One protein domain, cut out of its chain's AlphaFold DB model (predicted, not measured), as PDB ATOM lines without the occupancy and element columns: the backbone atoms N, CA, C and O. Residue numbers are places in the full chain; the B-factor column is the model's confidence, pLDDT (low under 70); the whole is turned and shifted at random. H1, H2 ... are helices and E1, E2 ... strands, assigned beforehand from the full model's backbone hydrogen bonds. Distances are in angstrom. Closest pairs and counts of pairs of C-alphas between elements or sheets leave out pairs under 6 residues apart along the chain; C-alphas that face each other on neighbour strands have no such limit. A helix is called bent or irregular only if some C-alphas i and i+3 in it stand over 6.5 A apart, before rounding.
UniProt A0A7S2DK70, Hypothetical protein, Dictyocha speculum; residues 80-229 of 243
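AT A GLANCE: This is residues 80 to 229 of the 243 residues of the protein "Hypothetical protein" of Dictyocha speculum (UniProt A0A7S2DK70). A closed barrel of eight strands, E1 to E8, makes one end of the domain, and a lobe of loops with the helix H3 makes the other; the chain leaves the barrel after E4 and comes back to it at E5. H1 packs on the outside of the barrel, H2 sits near the end of E1, and H4 is part of the return from H3. The printed part has 150 residues, in the order H1, E1, H2, E2, E3, E4, H3, H4, E5, E6, E7, E8. The barrel is antiparallel throughout, and the class is mixed, helices and strands, with 71 residues in named elements, under half. The whole is compact, with a radius of gyration of the C-alphas of 16.1 A and spans of 44 by 35 by 30 A.

HOW THE PARTS SIT: Round the ring run E1, residues 86 to 91, E2, 105 to 111, E3, 118 to 122, E4, 129 to 134, E5, 196 to 199, E6, 205 to 209, E7, 216 to 219, E8, 223 to 228, and back to E1. E2, E3, E4 form one meander, each strand the antiparallel neighbour of the one before, and E5, E6, E7, E8 another; each successive pair in them is a hairpin. Within hydrogen-bond range are N 89 and O 105, 2.8 A, for E1 and E2; N 110 and O 120, 2.8 A, for E2 and E3; N 121 and O 129, 2.8 A, for E3 and E4; N 132 and O 198, 2.8 A, for E4 and E5; N 205 and O 197, 2.9 A, for E5 and E6; N 206 and O 219, 2.8 A, for E6 and E7; N 225 and O 218, 2.7 A, for E7 and E8. N 90 and O 224, 2.8 A, close the ring between E8 and E1. The pairing of E2 is staggered: residues 105 to 107 pair with E1, 108 to 111 with E3. H1, residues 80 to 84, is on the barrel, outside it, at a height over the sheet of 5.9 A and over none of the strands; its closest C-alphas to E2 are those of Val 83 and Phe 109, 5.2 A. H2, residues 100 to 103, is on the barrel too, with the C-alphas of Ser 103 and Asn 90 of E1 closest, 5.8 A. H3, residues 163 to 177, and H4, residues 182 to 185, are not on it and are apart from each other. Every O i to N i+4 pair is within hydrogen-bond range in H1 and 7 of 11 are in H3; H2 and H4 are too short for such a pair.

IN THESE COORDINATES: E1 begins at C-alpha 86, (297.263, 221.183, 260.946), and E8 ends at C-alpha 228, (293.123, 224.261, 260.844). From first to last C-alpha E2 measures 19.7 A, E1 17.3 A, E8 16.6 A and E4 16.0 A. H3 measures 17.8 A from C-alpha 163, (289.894, 227.804, 298.299); it is irregular, with C-alphas 172 and 175 7.7 A apart.

THE WHOLE: The two C-alphas farthest apart, those of Ala 102 and Glu 164, are 46.1 A apart. The printed part has no cut. The link from E4 to H3 is long, 28 residues, and in it residues 150 to 151 pair antiparallel with residues 159 to 160. The mean pLDDT of the printed part is 87.4; residues 181 to 193 are under 70, and H4 has a mean of 52.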
ATOM      1  N   ASN A  80     295.932 212.781 270.306       92.81
ATOM      2  CA  ASN A  80     295.944 212.489 268.872       92.81
ATOM      3  C   ASN A  80     295.617 213.727 268.020       92.81
ATOM      4  O   ASN A  80     296.239 213.936 266.991       92.81
ATOM      5  N   GLU A  81     294.753 214.629 268.489       93.44
ATOM      6  CA  GLU A  81     294.451 215.870 267.758       93.44
ATOM      7  C   GLU A  81     295.632 216.842 267.650       93.44
ATOM      8  O   GLU A  81     295.631 217.692 266.763       93.44
ATOM      9  N   LEU A  82     296.641 216.759 268.526       94.94
ATOM     10  CA  LEU A  82     297.874 217.526 268.311       94.94
ATOM     11  C   LEU A  82     298.574 217.081 267.021       94.94
ATOM     12  O   LEU A  82     299.161 217.912 266.339       94.94
ATOM     13  N   VAL A  83     298.481 215.796 266.693       94.19
ATOM     14  CA  VAL A  83     299.139 215.170 265.543       94.19
ATOM     15  C   VAL A  83     298.259 215.264 264.296       94.19
ATOM     16  O   VAL A  83     298.733 215.654 263.235       94.19
ATOM     17  N   ASP A  84     296.972 214.950 264.446       91.56
ATOM     18  CA  ASP A  84     296.019 214.824 263.338       91.56
ATOM     19  C   ASP A  84     295.641 216.184 262.724       91.56
ATOM     20  O   ASP A  84     295.232 216.263 261.564       91.56
ATOM     21  N   LEU A  85     295.740 217.273 263.497       92.38
ATOM     22  CA  LEU A  85     295.380 218.613 263.035       92.38
ATOM     23  C   LEU A  85     296.575 219.346 262.424       92.38
ATOM     24  O   LEU A  85     297.710 219.239 262.886       92.38
ATOM     25  N   LYS A  86     296.298 220.185 261.420       93.75
ATOM     26  CA  LYS A  86     297.263 221.183 260.946       93.75
ATOM     27  C   LYS A  86     297.353 222.299 261.983       93.75
ATOM     28  O   LYS A  86     296.319 222.779 262.439       93.75
ATOM     29  N   TRP A  87     298.563 222.734 262.321       95.75
ATOM     30  CA  TRP A  87     298.786 223.809 263.288       95.75
ATOM     31  C   TRP A  87     299.588 224.945 262.673       95.75
ATOM     32  O   TRP A  87     300.618 224.718 262.041       95.75
ATOM     33  N   PHE A  88     299.142 226.171 262.923       94.62
ATOM     34  CA  PHE A  88     299.835 227.394 262.540       94.62
ATOM     35  C   PHE A  88     300.283 228.142 263.785       94.62
ATOM     36  O   PHE A  88     299.470 228.452 264.650       94.62
ATOM     37  N   PHE A  89     301.577 228.420 263.869       94.56
ATOM     38  CA  PHE A  89     302.221 229.167 264.939       94.56
ATOM     39  C   PHE A  89     302.402 230.631 264.544       94.56
ATOM     40  O   PHE A  89     302.790 230.917 263.413       94.56
ATOM     41  N   ASN A  90     302.211 231.542 265.500       92.88
ATOM     42  CA  ASN A  90     302.607 232.940 265.379       92.88
ATOM     43  C   ASN A  90     303.031 233.540 266.733       92.88
ATOM     44  O   ASN A  90     302.641 233.063 267.804       92.88
ATOM     45  N   PHE A  91     303.788 234.636 266.687       90.44
ATOM     46  CA  PHE A  91     304.085 235.468 267.852       90.44
ATOM     47  C   PHE A  91     302.983 236.514 268.055       90.44
ATOM     48  O   PHE A  91     302.576 237.180 267.108       90.44
ATOM     49  N   ARG A  92     302.534 236.695 269.301       82.75
ATOM     50  CA  ARG A  92     301.441 237.626 269.658       82.75
ATOM     51  C   ARG A  92     301.893 239.066 269.878       82.75
ATOM     52  O   ARG A  92     301.065 239.965 269.962       82.75
ATOM     53  N   SER A  93     303.189 239.301 270.051       78.31
ATOM     54  CA  SER A  93     303.709 240.640 270.313       78.31
ATOM     55  C   SER A  93     304.952 240.922 269.485       78.31
ATOM     56  O   SER A  93     305.771 240.037 269.227       78.31
ATOM     57  N   VAL A  94     305.115 242.193 269.108       73.06
ATOM     58  CA  VAL A  94     306.316 242.681 268.414       73.06
ATOM     59  C   VAL A  94     307.566 242.406 269.257       73.06
ATOM     60  O   VAL A  94     308.590 241.984 268.729       73.06
ATOM     61  N   GLY A  95     307.460 242.544 270.585       76.38
ATOM     62  CA  GLY A  95     308.552 242.253 271.521       76.38
ATOM     63  C   GLY A  95     308.978 240.780 271.568       76.38
ATOM     64  O   GLY A  95     310.102 240.491 271.956       76.38
ATOM     65  N   ALA A  96     308.117 239.852 271.138       75.88
ATOM     66  CA  ALA A  96     308.460 238.438 270.982       75.88
ATOM     67  C   ALA A  96     308.998 238.099 269.577       75.88
ATOM     68  O   ALA A  96     309.225 236.930 269.284       75.88
ATOM     69  N   GLY A  97     309.199 239.100 268.711       76.75
ATOM     70  CA  GLY A  97     309.645 238.919 267.327       76.75
ATOM     71  C   GLY A  97     308.510 238.805 266.307       76.75
ATOM     72  O   GLY A  97     308.773 238.486 265.146       76.75
ATOM     73  N   GLY A  98     307.261 239.069 266.707       76.88
ATOM     74  CA  GLY A  98     306.111 239.023 265.806       76.88
ATOM     75  C   GLY A  98     306.159 240.099 264.729       76.88
ATOM     76  O   GLY A  98     306.366 241.277 265.015       76.88
ATOM     77  N   ARG A  99     305.934 239.683 263.479       79.56
ATOM     78  CA  ARG A  99     305.825 240.559 262.301       79.56
ATOM     79  C   ARG A  99     304.480 240.352 261.595       79.56
ATOM     80  O   ARG A  99     304.409 240.310 260.369       79.56
ATOM     81  N   GLY A 100     303.417 240.171 262.379       81.75
ATOM     82  CA  GLY A 100     302.075 239.885 261.866       81.75
ATOM     83  C   GLY A 100     302.028 238.557 261.110       81.75
ATOM     84  O   GLY A 100     302.489 237.535 261.616       81.75
ATOM     85  N   LEU A 101     301.485 238.567 259.891       82.00
ATOM     86  CA  LEU A 101     301.384 237.366 259.052       82.00
ATOM     87  C   LEU A 101     302.748 236.852 258.565       82.00
ATOM     88  O   LEU A 101     302.893 235.661 258.316       82.00
ATOM     89  N   ALA A 102     303.771 237.710 258.494       84.69
ATOM     90  CA  ALA A 102     305.101 237.307 258.033       84.69
ATOM     91  C   ALA A 102     305.822 236.348 259.000       84.69
ATOM     92  O   ALA A 102     306.791 235.702 258.610       84.69
ATOM     93  N   SER A 103     305.373 236.262 260.258       86.25
ATOM     94  CA  SER A 103     305.884 235.306 261.248       86.25
ATOM     95  C   SER A 103     305.025 234.047 261.392       86.25
ATOM     96  O   SER A 103     305.386 233.166 262.176       86.25
ATOM     97  N   VAL A 104     303.920 233.942 260.643       91.25
ATOM     98  CA  VAL A 104     303.080 232.741 260.640       91.25
ATOM     99  C   VAL A 104     303.832 231.604 259.959       91.25
ATOM    100  O   VAL A 104     304.340 231.750 258.848       91.25
ATOM    101  N   GLN A 105     303.882 230.448 260.613       94.62
ATOM    102  CA  GLN A 105     304.427 229.230 260.021       94.62
ATOM    103  C   GLN A 105     303.623 228.006 260.444       94.62
ATOM    104  O   GLN A 105     303.080 227.954 261.547       94.62
ATOM    105  N   GLN A 106     303.579 227.000 259.576       95.44
ATOM    106  CA  GLN A 106     303.030 225.701 259.933       95.44
ATOM    107  C   GLN A 106     303.998 224.958 260.861       95.44
ATOM    108  O   GLN A 106     305.216 225.007 260.676       95.44
ATOM    109  N   VAL A 107     303.449 224.255 261.848       96.75
ATOM    110  CA  VAL A 107     304.201 223.437 262.802       96.75
ATOM    111  C   VAL A 107     303.602 222.041 262.900       96.75
ATOM    112  O   VAL A 107     302.449 221.819 262.524       96.75
ATOM    113  N   GLN A 108     304.397 221.093 263.391       97.50
ATOM    114  CA  GLN A 108     304.005 219.689 263.495       97.50
ATOM    115  C   GLN A 108     304.325 219.140 264.884       97.50
ATOM    116  O   GLN A 108     305.406 219.384 265.423       97.50
ATOM    117  N   PHE A 109     303.387 218.387 265.454       97.44
ATOM    118  CA  PHE A 109     303.590 217.648 266.694       97.44
ATOM    119  C   PHE A 109     303.868 216.183 266.364       97.44
ATOM    120  O   PHE A 109     303.045 215.517 265.743       97.44
ATOM    121  N   HIS A 110     305.016 215.683 266.808       97.56
ATOM    122  CA  HIS A 110     305.408 214.285 266.683       97.56
ATOM    123  C   HIS A 110     305.367 213.634 268.067       97.56
ATOM    124  O   HIS A 110     306.167 214.017 268.925       97.56
ATOM    125  N   PRO A 111     304.445 212.694 268.325       97.50
ATOM    126  CA  PRO A 111     304.359 212.043 269.624       97.50
ATOM    127  C   PRO A 111     305.551 211.094 269.820       97.50
ATOM    128  O   PRO A 111     306.123 210.610 268.846       97.50
ATOM    129  N   LEU A 112     305.933 210.831 271.074       96.25
ATOM    130  CA  LEU A 112     306.963 209.822 271.370       96.25
ATOM    131  C   LEU A 112     306.507 208.412 270.975       96.25
ATOM    132  O   LEU A 112     307.293 207.653 270.425       96.25
ATOM    133  N   ASP A 113     305.232 208.114 271.225       94.50
ATOM    134  CA  ASP A 113     304.596 206.817 271.002       94.50
ATOM    135  C   ASP A 113     303.136 207.032 270.570       94.50
ATOM    136  O   ASP A 113     302.581 208.124 270.749       94.50
ATOM    137  N   GLU A 114     302.473 205.993 270.058       89.88
ATOM    138  CA  GLU A 114     301.045 206.052 269.732       89.88
ATOM    139  C   GLU A 114     300.218 206.516 270.944       89.88
ATOM    140  O   GLU A 114     300.302 205.960 272.038       89.88
ATOM    141  N   ASN A 115     299.401 207.557 270.750       82.12
ATOM    142  CA  ASN A 115     298.576 208.189 271.790       82.12
ATOM    143  C   ASN A 115     299.343 208.841 272.959       82.12
ATOM    144  O   ASN A 115     298.730 209.205 273.969       82.12
ATOM    145  N   SER A 116     300.659 209.045 272.839       93.38
ATOM    146  CA  SER A 116     301.440 209.704 273.884       93.38
ATOM    147  C   SER A 116     301.020 211.166 274.076       93.38
ATOM    148  O   SER A 116     300.830 211.930 273.130       93.38
ATOM    149  N   SER A 117     300.925 211.590 275.339       94.62
ATOM    150  CA  SER A 117     300.720 213.001 275.707       94.62
ATOM    151  C   SER A 117     302.022 213.811 275.685       94.62
ATOM    152  O   SER A 117     302.048 214.949 276.156       94.62
ATOM    153  N   GLN A 118     303.120 213.231 275.201       97.12
ATOM    154  CA  GLN A 118     304.433 213.863 275.116       97.12
ATOM    155  C   GLN A 118     305.048 213.607 273.742       97.12
ATOM    156  O   GLN A 118     304.716 212.630 273.073       97.12
ATOM    157  N   GLY A 119     305.955 214.483 273.331       97.81
ATOM    158  CA  GLY A 119     306.551 214.412 272.004       97.81
ATOM    159  C   GLY A 119     307.463 215.586 271.708       97.81
ATOM    160  O   GLY A 119     307.933 216.276 272.618       97.81
ATOM    161  N   PHE A 120     307.680 215.826 270.423       98.31
ATOM    162  CA  PHE A 120     308.453 216.940 269.903       98.31
ATOM    163  C   PHE A 120     307.605 217.818 268.986       98.31
ATOM    164  O   PHE A 120     306.899 217.341 268.103       98.31
ATOM    165  N   LEU A 121     307.685 219.124 269.206       98.19
ATOM    166  CA  LEU A 121     307.175 220.153 268.322       98.19
ATOM    167  C   LEU A 121     308.282 220.521 267.335       98.19
ATOM    168  O   LEU A 121     309.373 220.935 267.738       98.19
ATOM    169  N   HIS A 122     307.980 220.392 266.051       97.94
ATOM    170  CA  HIS A 122     308.859 220.760 264.954       97.94
ATOM    171  C   HIS A 122     308.407 222.093 264.355       97.94
ATOM    172  O   HIS A 122     307.244 222.266 263.982       97.94
ATOM    173  N   MET A 123     309.344 223.037 264.278       95.44
ATOM    174  CA  MET A 123     309.156 224.365 263.694       95.44
ATOM    175  C   MET A 123     310.335 224.670 262.775       95.44
ATOM    176  O   MET A 123     311.464 224.245 263.039       95.44
ATOM    177  N   ARG A 124     310.106 225.416 261.694       94.00
ATOM    178  CA  ARG A 124     311.159 225.702 260.718       94.00
ATOM    179  C   ARG A 124     312.232 226.590 261.350       94.00
ATOM    180  O   ARG A 124     311.932 227.664 261.862       94.00
ATOM    181  N   GLY A 125     313.488 226.156 261.264       94.12
ATOM    182  CA  GLY A 125     314.637 226.916 261.773       94.12
ATOM    183  C   GLY A 125     314.879 226.794 263.280       94.12
ATOM    184  O   GLY A 125     315.742 227.493 263.800       94.12
ATOM    185  N   PHE A 126     314.166 225.905 263.979       93.94
ATOM    186  CA  PHE A 126     314.368 225.636 265.404       93.94
ATOM    187  C   PHE A 126     314.674 224.150 265.638       93.94
ATOM    188  O   PHE A 126     314.183 223.301 264.890       93.94
ATOM    189  N   PRO A 127     315.464 223.804 266.673       97.12
ATOM    190  CA  PRO A 127     315.613 222.413 267.087       97.12
ATOM    191  C   PRO A 127     314.267 221.849 267.584       97.12
ATOM    192  O   PRO A 127     313.443 222.617 268.092       97.12
ATOM    193  N   PRO A 128     314.041 220.523 267.500       98.00
ATOM    194  CA  PRO A 128     312.829 219.896 268.022       98.00
ATOM    195  C   PRO A 128     312.605 220.233 269.501       98.00
ATOM    196  O   PRO A 128     313.472 220.003 270.349       98.00
ATOM    197  N   LEU A 129     311.431 220.771 269.825       97.75
ATOM    198  CA  LEU A 129     311.100 221.208 271.180       97.75
ATOM    199  C   LEU A 129     310.238 220.168 271.879       97.75
ATOM    200  O   LEU A 129     309.144 219.858 271.419       97.75
ATOM    201  N   LYS A 130     310.682 219.664 273.030       98.19
ATOM    202  CA  LYS A 130     309.869 218.731 273.821       98.19
ATOM    203  C   LYS A 130     308.550 219.386 274.230       98.19
ATOM    204  O   LYS A 130     308.564 220.500 274.759       98.19
ATOM    205  N   TYR A 131     307.437 218.682 274.049       97.94
ATOM    206  CA  TYR A 131     306.137 219.087 274.571       97.94
ATOM    207  C   TYR A 131     305.548 218.044 275.522       97.94
ATOM    208  O   TYR A 131     305.884 216.861 275.468       97.94
ATOM    209  N   HIS A 132     304.632 218.492 276.378       96.44
ATOM    210  CA  HIS A 132     303.811 217.629 277.217       96.44
ATOM    211  C   HIS A 132     302.413 218.226 277.441       96.44
ATOM    212  O   HIS A 132     302.269 219.329 277.979       96.44
ATOM    213  N   LEU A 133     301.380 217.485 277.042       95.06
ATOM    214  CA  LEU A 133     299.969 217.801 277.227       95.06
ATOM    215  C   LEU A 133     299.488 217.307 278.602       95.06
ATOM    216  O   LEU A 133     299.266 216.116 278.809       95.06
ATOM    217  N   LYS A 134     299.300 218.225 279.553       91.25
ATOM    218  CA  LYS A 134     298.880 217.906 280.927       91.25
ATOM    219  C   LYS A 134     297.364 218.003 281.088       91.25
ATOM    220  O   LYS A 134     296.808 219.076 280.869       91.25
ATOM    221  N   MET A 135     296.718 216.919 281.534       82.00
ATOM    222  CA  MET A 135     295.264 216.863 281.807       82.00
ATOM    223  C   MET A 135     294.897 216.838 283.301       82.00
ATOM    224  O   MET A 135     293.787 217.208 283.674       82.00
ATOM    225  N   HIS A 136     295.825 216.424 284.166       74.31
ATOM    226  CA  HIS A 136     295.644 216.384 285.619       74.31
ATOM    227  C   HIS A 136     296.572 217.398 286.264       74.31
ATOM    228  O   HIS A 136     297.689 217.091 286.676       74.31
ATOM    229  N   LEU A 137     296.132 218.647 286.274       80.62
ATOM    230  CA  LEU A 137     296.946 219.727 286.797       80.62
ATOM    231  C   LEU A 137     296.894 219.720 288.325       80.62
ATOM    232  O   LEU A 137     295.824 219.632 288.928       80.62
ATOM    233  N   SER A 138     298.069 219.764 288.944       86.88
ATOM    234  CA  SER A 138     298.232 219.781 290.393       86.88
ATOM    235  C   SER A 138     297.921 221.160 290.970       86.88
ATOM    236  O   SER A 138     297.933 222.178 290.273       86.88
ATOM    237  N   CYS A 139     297.648 221.194 292.270       91.06
ATOM    238  CA  CYS A 139     297.569 222.434 293.025       91.06
ATOM    239  C   CYS A 139     298.873 223.248 292.894       91.06
ATOM    240  O   CYS A 139     299.964 222.687 292.908       91.06
ATOM    241  N   ALA A 140     298.756 224.574 292.795       91.25
ATOM    242  CA  ALA A 140     299.896 225.485 292.676       91.25
ATOM    243  C   ALA A 140     300.680 225.698 293.984       91.25
ATOM    244  O   ALA A 140     301.746 226.309 293.965       91.25
ATOM    245  N   ILE A 141     300.150 225.223 295.116       94.62
ATOM    246  CA  ILE A 141     300.880 225.241 296.381       94.62
ATOM    247  C   ILE A 141     301.986 224.190 296.351       94.62
ATOM    248  O   ILE A 141     301.724 223.008 296.125       94.62
ATOM    249  N   GLU A 142     303.200 224.616 296.679       91.25
ATOM    250  CA  GLU A 142     304.335 223.722 296.869       91.25
ATOM    251  C   GLU A 142     304.053 222.693 297.972       91.25
ATOM    252  O   GLU A 142     303.483 222.997 299.020       91.25
ATOM    253  N   GLY A 143     304.378 221.429 297.694       91.56
ATOM    254  CA  GLY A 143     304.066 220.299 298.574       91.56
ATOM    255  C   GLY A 143     302.612 219.810 298.522       91.56
ATOM    256  O   GLY A 143     302.306 218.759 299.082       91.56
ATOM    257  N   CYS A 144     301.698 220.495 297.823       92.25
ATOM    258  CA  CYS A 144     300.328 220.013 297.657       92.25
ATOM    259  C   CYS A 144     300.210 219.081 296.440       92.25
ATOM    260  O   CYS A 144     300.158 219.525 295.297       92.25
ATOM    261  N   GLN A 145     300.090 217.777 296.688       91.50
ATOM    262  CA  GLN A 145     299.969 216.752 295.636       91.50
ATOM    263  C   GLN A 145     298.524 216.516 295.158       91.50
ATOM    264  O   GLN A 145     298.251 215.589 294.401       91.50
ATOM    265  N   GLN A 146     297.575 217.339 295.608       92.62
ATOM    266  CA  GLN A 146     296.165 217.183 295.262       92.62
ATOM    267  C   GLN A 146     295.875 217.710 293.854       92.62
ATOM    268  O   GLN A 146     296.414 218.741 293.434       92.62
ATOM    269  N   VAL A 147     294.964 217.037 293.148       88.50
ATOM    270  CA  VAL A 147     294.481 217.478 291.833       88.50
ATOM    271  C   VAL A 147     293.728 218.795 291.986       88.50
ATOM    272  O   VAL A 147     292.885 218.965 292.872       88.50
ATOM    273  N   ALA A 148     294.031 219.754 291.120       89.69
ATOM    274  CA  ALA A 148     293.344 221.023 291.129       89.69
ATOM    275  C   ALA A 148     291.940 220.906 290.533       89.69
ATOM    276  O   ALA A 148     291.732 220.385 289.439       89.69
ATOM    277  N   THR A 149     290.966 221.452 291.251       87.50
ATOM    278  CA  THR A 149     289.553 221.477 290.845       87.50
ATOM    279  C   THR A 149     289.031 222.898 290.659       87.50
ATOM    280  O   THR A 149     287.925 223.101 290.159       87.50
ATOM    281  N   LYS A 150     289.822 223.900 291.058       87.62
ATOM    282  CA  LYS A 150     289.482 225.321 291.047       87.62
ATOM    283  C   LYS A 150     290.592 226.105 290.359       87.62
ATOM    284  O   LYS A 150     291.756 225.731 290.436       87.62
ATOM    285  N   SER A 151     290.239 227.223 289.741       88.56
ATOM    286  CA  SER A 151     291.192 228.181 289.177       88.56
ATOM    287  C   SER A 151     291.065 229.530 289.878       88.56
ATOM    288  O   SER A 151     289.993 229.870 290.385       88.56
ATOM    289  N   CYS A 152     292.130 230.333 289.858       90.00
ATOM    290  CA  CYS A 152     292.074 231.728 290.286       90.00
ATOM    291  C   CYS A 152     290.936 232.454 289.555       90.00
ATOM    292  O   CYS A 152     290.789 232.324 288.340       90.00
ATOM    293  N   SER A 153     290.112 233.214 290.276       87.19
ATOM    294  CA  SER A 153     288.972 233.923 289.687       87.19
ATOM    295  C   SER A 153     289.390 235.055 288.752       87.19
ATOM    296  O   SER A 153     288.625 235.363 287.845       87.19
ATOM    297  N   THR A 154     290.581 235.620 288.961       86.88
ATOM    298  CA  THR A 154     291.102 236.774 288.220       86.88
ATOM    299  C   THR A 154     291.874 236.336 286.980       86.88
ATOM    300  O   THR A 154     291.411 236.546 285.867       86.88
ATOM    301  N   CYS A 155     293.023 235.673 287.150       84.44
ATOM    302  CA  CYS A 155     293.873 235.304 286.015       84.44
ATOM    303  C   CYS A 155     293.425 234.024 285.298       84.44
ATOM    304  O   CYS A 155     293.820 233.806 284.163       84.44
ATOM    305  N   LYS A 156     292.655 233.142 285.957       81.94
ATOM    306  CA  LYS A 156     292.285 231.787 285.486       81.94
ATOM    307  C   LYS A 156     293.459 230.833 285.205       81.94
ATOM    308  O   LYS A 156     293.209 229.654 285.001       81.94
ATOM    309  N   MET A 157     294.706 231.296 285.275       79.19
ATOM    310  CA  MET A 157     295.913 230.523 284.959       79.19
ATOM    311  C   MET A 157     296.384 229.616 286.093       79.19
ATOM    312  O   MET A 157     296.893 228.527 285.851       79.19
ATOM    313  N   VAL A 158     296.238 230.072 287.339       85.94
ATOM    314  CA  VAL A 158     296.723 229.331 288.505       85.94
ATOM    315  C   VAL A 158     295.613 228.468 289.080       85.94
ATOM    316  O   VAL A 158     294.471 228.909 289.230       85.94
ATOM    317  N   LEU A 159     295.969 227.233 289.407       89.75
ATOM    318  CA  LEU A 159     295.059 226.163 289.765       89.75
ATOM    319  C   LEU A 159     295.227 225.714 291.217       89.75
ATOM    320  O   LEU A 159     296.332 225.669 291.751       89.75
ATOM    321  N   TYR A 160     294.122 225.344 291.854       92.75
ATOM    322  CA  TYR A 160     294.069 224.977 293.263       92.75
ATOM    323  C   TYR A 160     293.145 223.786 293.493       92.75
ATOM    324  O   TYR A 160     292.087 223.666 292.869       92.75
ATOM    325  N   CYS A 161     293.503 222.921 294.439       94.38
ATOM    326  CA  CYS A 161     292.602 221.864 294.906       94.38
ATOM    327  C   CYS A 161     291.453 222.427 295.764       94.38
ATOM    328  O   CYS A 161     290.350 221.886 295.761       94.38
ATOM    329  N   SER A 162     291.680 223.546 296.465       95.56
ATOM    330  CA  SER A 162     290.721 224.153 297.391       95.56
ATOM    331  C   SER A 162     290.871 225.677 297.475       95.56
ATOM    332  O   SER A 162     291.889 226.248 297.081       95.56
ATOM    333  N   ARG A 163     289.848 226.354 298.023       96.12
ATOM    334  CA  ARG A 163     289.894 227.804 298.299       96.12
ATOM    335  C   ARG A 163     290.966 228.153 299.337       96.12
ATOM    336  O   ARG A 163     291.503 229.252 299.308       96.12
ATOM    337  N   GLU A 164     291.283 227.212 300.219       97.31
ATOM    338  CA  GLU A 164     292.307 227.394 301.242       97.31
ATOM    339  C   GLU A 164     293.708 227.444 300.629       97.31
ATOM    340  O   GLU A 164     294.455 228.391 300.859       97.31
ATOM    341  N   CYS A 165     294.018 226.507 299.726       97.56
ATOM    342  CA  CYS A 165     295.265 226.561 298.964       97.56
ATOM    343  C   CYS A 165     295.366 227.831 298.111       97.56
ATOM    344  O   CYS A 165     296.444 228.406 298.010       97.56
ATOM    345  N   GLN A 166     294.248 228.308 297.551       96.94
ATOM    346  CA  GLN A 166     294.223 229.587 296.840       96.94
ATOM    347  C   GLN A 166     294.586 230.765 297.749       96.94
ATOM    348  O   GLN A 166     295.401 231.590 297.353       96.94
ATOM    349  N   ARG A 167     293.996 230.867 298.947       96.94
ATOM    350  CA  ARG A 167     294.276 231.965 299.889       96.94
ATOM    351  C   ARG A 167     295.722 231.957 300.366       96.94
ATOM    352  O   ARG A 167     296.352 233.009 300.358       96.94
ATOM    353  N   ARG A 168     296.242 230.783 300.732       96.81
ATOM    354  CA  ARG A 168     297.640 230.631 301.138       96.81
ATOM    355  C   ARG A 168     298.584 231.098 300.027       96.81
ATOM    356  O   ARG A 168     299.369 232.013 300.244       96.81
ATOM    357  N   HIS A 169     298.394 230.589 298.810       96.50
ATOM    358  CA  HIS A 169     299.239 230.956 297.671       96.50
ATOM    359  C   HIS A 169     299.122 232.443 297.316       96.50
ATOM    360  O   HIS A 169     300.099 233.075 296.911       96.50
ATOM    361  N   TRP A 170     297.913 233.003 297.453       96.31
ATOM    362  CA  TRP A 170     297.635 234.420 297.229       96.31
ATOM    363  C   TRP A 170     298.490 235.313 298.118       96.31
ATOM    364  O   TRP A 170     299.090 236.259 297.616       96.31
ATOM    365  N   LEU A 171     298.551 235.001 299.414       96.12
ATOM    366  CA  LEU A 171     299.329 235.763 300.387       96.12
ATOM    367  C   LEU A 171     300.838 235.580 300.201       96.12
ATOM    368  O   LEU A 171     301.571 236.548 300.350       96.12
ATOM    369  N   GLU A 172     301.284 234.371 299.854       94.94
ATOM    370  CA  GLU A 172     302.709 234.047 299.720       94.94
ATOM    371  C   GLU A 172     303.367 234.718 298.509       94.94
ATOM    372  O   GLU A 172     304.434 235.311 298.644       94.94
ATOM    373  N   ARG A 173     302.754 234.628 297.319       94.25
ATOM    374  CA  ARG A 173     303.359 235.168 296.083       94.25
ATOM    375  C   ARG A 173     302.374 235.546 294.988       94.25
ATOM    376  O   ARG A 173     302.591 236.518 294.266       94.25
ATOM    377  N   HIS A 174     301.250 234.835 294.873       94.44
ATOM    378  CA  HIS A 174     300.402 234.971 293.691       94.44
ATOM    379  C   HIS A 174     299.764 236.359 293.568       94.44
ATOM    380  O   HIS A 174     299.514 236.800 292.452       94.44
ATOM    381  N   ARG A 175     299.543 237.091 294.669       94.56
ATOM    382  CA  ARG A 175     299.017 238.465 294.608       94.56
ATOM    383  C   ARG A 175     299.877 239.396 293.748       94.56
ATOM    384  O   ARG A 175     299.311 240.225 293.044       94.56
ATOM    385  N   ALA A 176     301.203 239.270 293.809       91.81
ATOM    386  CA  ALA A 176     302.122 240.106 293.034       91.81
ATOM    387  C   ALA A 176     302.201 239.680 291.556       91.81
ATOM    388  O   ALA A 176     302.444 240.503 290.682       91.81
ATOM    389  N   GLU A 177     301.965 238.397 291.278       88.44
ATOM    390  CA  GLU A 177     302.063 237.804 289.938       88.44
ATOM    391  C   GLU A 177     300.724 237.786 289.183       88.44
ATOM    392  O   GLU A 177     300.677 237.562 287.971       88.44
ATOM    393  N   CYS A 178     299.605 237.951 289.892       90.44
ATOM    394  CA  CYS A 178     298.280 237.777 289.323       90.44
ATOM    395  C   CYS A 178     297.917 238.946 288.405       90.44
ATOM    396  O   CYS A 178     297.606 240.039 288.868       90.44
ATOM    397  N   SER A 179     297.823 238.660 287.107       83.25
ATOM    398  CA  SER A 179     297.318 239.589 286.098       83.25
ATOM    399  C   SER A 179     296.167 238.954 285.304       83.25
ATOM    400  O   SER A 179     296.238 237.760 284.991       83.25
ATOM    401  N   PRO A 180     295.080 239.688 285.004       70.81
ATOM    402  CA  PRO A 180     294.060 239.216 284.076       70.81
ATOM    403  C   PRO A 180     294.637 239.129 282.651       70.81
ATOM    404  O   PRO A 180     295.219 240.086 282.148       70.81
ATOM    405  N   GLU A 181     294.468 237.988 281.979       63.44
ATOM    406  CA  GLU A 181     294.764 237.880 280.542       63.44
ATOM    407  C   GLU A 181     293.754 238.740 279.753       63.44
ATOM    408  O   GLU A 181     292.545 238.606 279.979       63.44
ATOM    409  N   PRO A 182     294.193 239.583 278.796       54.22
ATOM    410  CA  PRO A 182     293.298 240.460 278.037       54.22
ATOM    411  C   PRO A 182     292.238 239.684 277.239       54.22
ATOM    412  O   PRO A 182     291.118 240.159 277.077       54.22
ATOM    413  N   ALA A 183     292.534 238.447 276.830       50.88
ATOM    414  CA  ALA A 183     291.587 237.584 276.122       50.88
ATOM    415  C   ALA A 183     290.404 237.100 276.991       50.88
ATOM    416  O   ALA A 183     289.371 236.692 276.462       50.88
ATOM    417  N   VAL A 184     290.530 237.150 278.325       51.28
ATOM    418  CA  VAL A 184     289.411 236.885 279.249       51.28
ATOM    419  C   VAL A 184     288.486 238.105 279.328       51.28
ATOM    420  O   VAL A 184     287.287 237.952 279.546       51.28
ATOM    421  N   ILE A 185     289.026 239.306 279.101       50.47
ATOM    422  CA  ILE A 185     288.300 240.582 279.172       50.47
ATOM    423  C   ILE A 185     287.384 240.766 277.951       50.47
ATOM    424  O   ILE A 185     286.270 241.261 278.105       50.47
ATOM    425  N   THR A 186     287.789 240.307 276.760       55.25
ATOM    426  CA  THR A 186     286.977 240.413 275.528       55.25
ATOM    427  C   THR A 186     285.862 239.359 275.430       55.25
ATOM    428  O   THR A 186     285.008 239.440 274.548       55.25
ATOM    429  N   GLY A 187     285.826 238.359 276.324       55.97
ATOM    430  CA  GLY A 187     284.849 237.259 276.262       55.97
ATOM    431  C   GLY A 187     284.975 236.395 274.998       55.97
ATOM    432  O   GLY A 187     284.054 235.648 274.650       55.97
ATOM    433  N   GLU A 188     286.096 236.502 274.289       56.19
ATOM    434  CA  GLU A 188     286.378 235.742 273.071       56.19
ATOM    435  C   GLU A 188     286.799 234.303 273.390       56.19
ATOM    436  O   GLU A 188     286.762 233.436 272.519       56.19
ATOM    437  N   VAL A 189     287.244 234.044 274.625       57.75
ATOM    438  CA  VAL A 189     287.970 232.821 274.972       57.75
ATOM    439  C   VAL A 189     287.611 232.407 276.387       57.75
ATOM    440  O   VAL A 189     287.883 233.119 277.352       57.75
ATOM    441  N   LEU A 190     287.025 231.221 276.526       55.31
ATOM    442  CA  LEU A 190     286.918 230.567 277.823       55.31
ATOM    443  C   LEU A 190     288.203 229.756 278.021       55.31
ATOM    444  O   LEU A 190     288.363 228.735 277.346       55.31
ATOM    445  N   PRO A 191     289.144 230.180 278.889       56.62
ATOM    446  CA  PRO A 191     290.282 229.334 279.203       56.62
ATOM    447  C   PRO A 191     289.736 228.028 279.779       56.62
ATOM    448  O   PRO A 191     288.892 228.055 280.678       56.62
ATOM    449  N   ASN A 192     290.189 226.884 279.264       62.38
ATOM    450  CA  ASN A 192     290.022 225.630 279.977       62.38
ATOM    451  C   ASN A 192     291.263 225.440 280.845       62.38
ATOM    452  O   ASN A 192     292.247 224.859 280.388       62.38
ATOM    453  N   PRO A 193     291.254 225.903 282.105       62.47
ATOM    454  CA  PRO A 193     292.445 225.824 282.920       62.47
ATOM    455  C   PRO A 193     292.784 224.376 283.264       62.47
ATOM    456  O   PRO A 193     293.858 224.153 283.782       62.47
ATOM    457  N   LYS A 194     291.913 223.392 282.981       72.38
ATOM    458  CA  LYS A 194     292.137 221.969 283.272       72.38
ATOM    459  C   LYS A 194     293.126 221.301 282.318       72.38
ATOM    460  O   LYS A 194     293.486 220.153 282.554       72.38
ATOM    461  N   GLN A 195     293.554 221.990 281.262       87.50
ATOM    462  CA  GLN A 195     294.515 221.440 280.325       87.50
ATOM    463  C   GLN A 195     295.543 222.478 279.893       87.50
ATOM    464  O   GLN A 195     295.191 223.575 279.464       87.50
ATOM    465  N   LEU A 196     296.818 222.104 279.984       90.62
ATOM    466  CA  LEU A 196     297.933 222.940 279.555       90.62
ATOM    467  C   LEU A 196     298.834 222.167 278.601       90.62
ATOM    468  O   LEU A 196     299.086 220.977 278.803       90.62
ATOM    469  N   LEU A 197     299.367 222.871 277.605       94.56
ATOM    470  CA  LEU A 197     300.481 222.375 276.809       94.56
ATOM    471  C   LEU A 197     301.781 223.013 277.307       94.56
ATOM    472  O   LEU A 197     301.988 224.228 277.231       94.56
ATOM    473  N   MET A 198     302.672 222.173 277.816       94.81
ATOM    474  CA  MET A 198     304.036 222.556 278.152       94.81
ATOM    475  C   MET A 198     304.892 222.391 276.902       94.81
ATOM    476  O   MET A 198     304.879 221.311 276.324       94.81
ATOM    477  N   ILE A 199     305.629 223.422 276.496       96.81
ATOM    478  CA  ILE A 199     306.635 223.340 275.427       96.81
ATOM    479  C   ILE A 199     307.951 223.834 276.026       96.81
ATOM    480  O   ILE A 199     307.969 224.855 276.716       96.81
ATOM    481  N   ALA A 200     309.039 223.099 275.802       95.94
ATOM    482  CA  ALA A 200     310.360 223.442 276.311       95.94
ATOM    483  C   ALA A 200     310.738 224.888 275.948       95.94
ATOM    484  O   ALA A 200     310.575 225.300 274.803       95.94
ATOM    485  N   ASN A 201     311.263 225.631 276.926       92.88
ATOM    486  CA  ASN A 201     311.679 227.039 276.811       92.88
ATOM    487  C   ASN A 201     310.541 228.062 276.631       92.88
ATOM    488  O   ASN A 201     310.809 229.248 276.451       92.88
ATOM    489  N   PHE A 202     309.278 227.642 276.737       91.31
ATOM    490  CA  PHE A 202     308.122 228.536 276.714       91.31
ATOM    491  C   PHE A 202     307.360 228.509 278.038       91.31
ATOM    492  O   PHE A 202     307.392 227.539 278.798       91.31
ATOM    493  N   LYS A 203     306.612 229.589 278.297       89.50
ATOM    494  CA  LYS A 203     305.610 229.611 279.368       89.50
ATOM    495  C   LYS A 203     304.510 228.573 279.082       89.50
ATOM    496  O   LYS A 203     304.247 228.298 277.908       89.50
ATOM    497  N   PRO A 204     303.826 228.044 280.115       90.56
ATOM    498  CA  PRO A 204     302.688 227.144 279.929       90.56
ATOM    499  C   PRO A 204     301.643 227.732 278.977       90.56
ATOM    500  O   PRO A 204     301.304 228.911 279.090       90.56
ATOM    501  N   HIS A 205     301.127 226.912 278.060       91.88
ATOM    502  CA  HIS A 205     300.112 227.342 277.103       91.88
ATOM    503  C   HIS A 205     298.726 226.885 277.532       91.88
ATOM    504  O   HIS A 205     298.519 225.718 277.876       91.88
ATOM    505  N   VAL A 206     297.770 227.803 277.445       89.00
ATOM    506  CA  VAL A 206     296.344 227.548 277.621       89.00
ATOM    507  C   VAL A 206     295.773 226.970 276.345       89.00
ATOM    508  O   VAL A 206     296.027 227.485 275.254       89.00
ATOM    509  N   ILE A 207     294.938 225.952 276.502       91.62
ATOM    510  CA  ILE A 207     294.175 225.351 275.416       91.62
ATOM    511  C   ILE A 207     292.726 225.826 275.515       91.62
ATOM    512  O   ILE A 207     292.117 225.828 276.587       91.62
ATOM    513  N   SER A 208     292.176 226.266 274.391       89.38
ATOM    514  CA  SER A 208     290.821 226.810 274.307       89.38
ATOM    515  C   SER A 208     290.241 226.605 272.912       89.38
ATOM    516  O   SER A 208     290.994 226.465 271.951       89.38
ATOM    517  N   ARG A 209     288.912 226.620 272.791       88.19
ATOM    518  CA  ARG A 209     288.235 226.772 271.495       88.19
ATOM    519  C   ARG A 209     288.153 228.256 271.144       88.19
ATOM    520  O   ARG A 209     287.906 229.082 272.025       88.19
ATOM    521  N   ILE A 210     288.317 228.581 269.869       85.69
ATOM    522  CA  ILE A 210     288.059 229.930 269.360       85.69
ATOM    523  C   ILE A 210     286.544 230.125 269.262       85.69
ATOM    524  O   ILE A 210     285.828 229.292 268.707       85.69
ATOM    525  N   ARG A 211     286.024 231.213 269.837       81.44
ATOM    526  CA  ARG A 211     284.582 231.473 269.852       81.44
ATOM    527  C   ARG A 211     284.033 231.593 268.433       81.44
ATOM    528  O   ARG A 211     284.582 232.295 267.596       81.44
ATOM    529  N   GLY A 212     282.910 230.920 268.194       79.88
ATOM    530  CA  GLY A 212     282.254 230.907 266.886       79.88
ATOM    531  C   GLY A 212     282.880 229.936 265.887       79.88
ATOM    532  O   GLY A 212     282.236 229.631 264.889       79.88
ATOM    533  N   THR A 213     284.059 229.377 266.176       80.31
ATOM    534  CA  THR A 213     284.708 228.370 265.333       80.31
ATOM    535  C   THR A 213     284.902 227.059 266.102       80.31
ATOM    536  O   THR A 213     284.528 226.927 267.268       80.31
ATOM    537  N   TRP A 214     285.429 226.046 265.417       80.12
ATOM    538  CA  TRP A 214     285.791 224.753 266.007       80.12
ATOM    539  C   TRP A 214     287.301 224.591 266.057       80.12
ATOM    540  O   TRP A 214     287.809 223.499 266.295       80.12
ATOM    541  N   GLU A 215     288.030 225.673 265.839       88.12
ATOM    542  CA  GLU A 215     289.470 225.623 265.871       88.12
ATOM    543  C   GLU A 215     289.954 225.681 267.314       88.12
ATOM    544  O   GLU A 215     289.429 226.398 268.178       88.12
ATOM    545  N   TRP A 216     290.942 224.844 267.578       92.75
ATOM    546  CA  TRP A 216     291.695 224.870 268.802       92.75
ATOM    547  C   TRP A 216     292.694 226.006 268.748       92.75
ATOM    548  O   TRP A 216     293.334 226.269 267.732       92.75
ATOM    549  N   ARG A 217     292.858 226.652 269.894       92.62
ATOM    550  CA  ARG A 217     293.882 227.650 270.118       92.62
ATOM    551  C   ARG A 217     294.707 227.275 271.327       92.62
ATOM    552  O   ARG A 217     294.168 227.149 272.431       92.62
ATOM    553  N   ILE A 218     296.009 227.149 271.117       94.31
ATOM    554  CA  ILE A 218     297.003 226.916 272.160       94.31
ATOM    555  C   ILE A 218     297.814 228.200 272.277       94.31
ATOM    556  O   ILE A 218     298.384 228.647 271.297       94.31
ATOM    557  N   HIS A 219     297.836 228.859 273.429       92.19
ATOM    558  CA  HIS A 219     298.438 230.193 273.505       92.19
ATOM    559  C   HIS A 219     298.986 230.521 274.886       92.19
ATOM    560  O   HIS A 219     298.545 229.981 275.898       92.19
ATOM    561  N   ASN A 220     299.943 231.438 274.915       89.25
ATOM    562  CA  ASN A 220     300.369 232.147 276.115       89.25
ATOM    563  C   ASN A 220     300.508 233.649 275.786       89.25
ATOM    564  O   ASN A 220     299.940 234.134 274.802       89.25
ATOM    565  N   THR A 221     301.257 234.394 276.600       85.06
ATOM    566  CA  THR A 221     301.469 235.837 276.398       85.06
ATOM    567  C   THR A 221     302.294 236.177 275.155       85.06
ATOM    568  O   THR A 221     302.207 237.293 274.658       85.06
ATOM    569  N   ASN A 222     303.114 235.246 274.663       89.38
ATOM    570  CA  ASN A 222     304.124 235.509 273.635       89.38
ATOM    571  C   ASN A 222     303.800 234.823 272.309       89.38
ATOM    572  O   ASN A 222     304.144 235.347 271.253       89.38
ATOM    573  N   VAL A 223     303.159 233.655 272.359       92.69
ATOM    574  CA  VAL A 223     302.921 232.813 271.185       92.69
ATOM    575  C   VAL A 223     301.504 232.260 271.154       92.69
ATOM    576  O   VAL A 223     300.851 232.094 272.191       92.69
ATOM    577  N   CYS A 224     301.038 231.979 269.943       93.44
ATOM    578  CA  CYS A 224     299.739 231.403 269.651       93.44
ATOM    579  C   CYS A 224     299.893 230.314 268.587       93.44
ATOM    580  O   CYS A 224     300.612 230.495 267.607       93.44
ATOM    581  N   PHE A 225     299.188 229.208 268.775       95.44
ATOM    582  CA  PHE A 225     298.972 228.168 267.791       95.44
ATOM    583  C   PHE A 225     297.476 228.085 267.517       95.44
ATOM    584  O   PHE A 225     296.682 228.046 268.462       95.44
ATOM    585  N   VAL A 226     297.098 228.017 266.249       93.81
ATOM    586  CA  VAL A 226     295.713 227.837 265.812       93.81
ATOM    587  C   VAL A 226     295.654 226.580 264.960       93.81
ATOM    588  O   VAL A 226     296.492 226.397 264.075       93.81
ATOM    589  N   SER A 227     294.715 225.685 265.263       94.31
ATOM    590  CA  SER A 227     294.480 224.535 264.397       94.31
ATOM    591  C   SER A 227     293.778 224.966 263.108       94.31
ATOM    592  O   SER A 227     293.120 226.002 263.067       94.31
ATOM    593  N   ALA A 228     293.900 224.152 262.069       87.94
ATOM    594  CA  ALA A 228     293.123 224.261 260.844       87.94
ATOM    595  C   ALA A 228     292.653 222.875 260.394       87.94
ATOM    596  O   ALA A 228     293.223 221.845 260.779       87.94
ATOM    597  N   ALA A 229     291.603 222.841 259.572       72.94
ATOM    598  CA  ALA A 229     291.126 221.605 258.970       72.94
ATOM    599  C   ALA A 229     292.172 221.041 257.989       72.94
ATOM    600  O   ALA A 229     292.791 221.773 257.220       72.94
TER     601      ALA A 229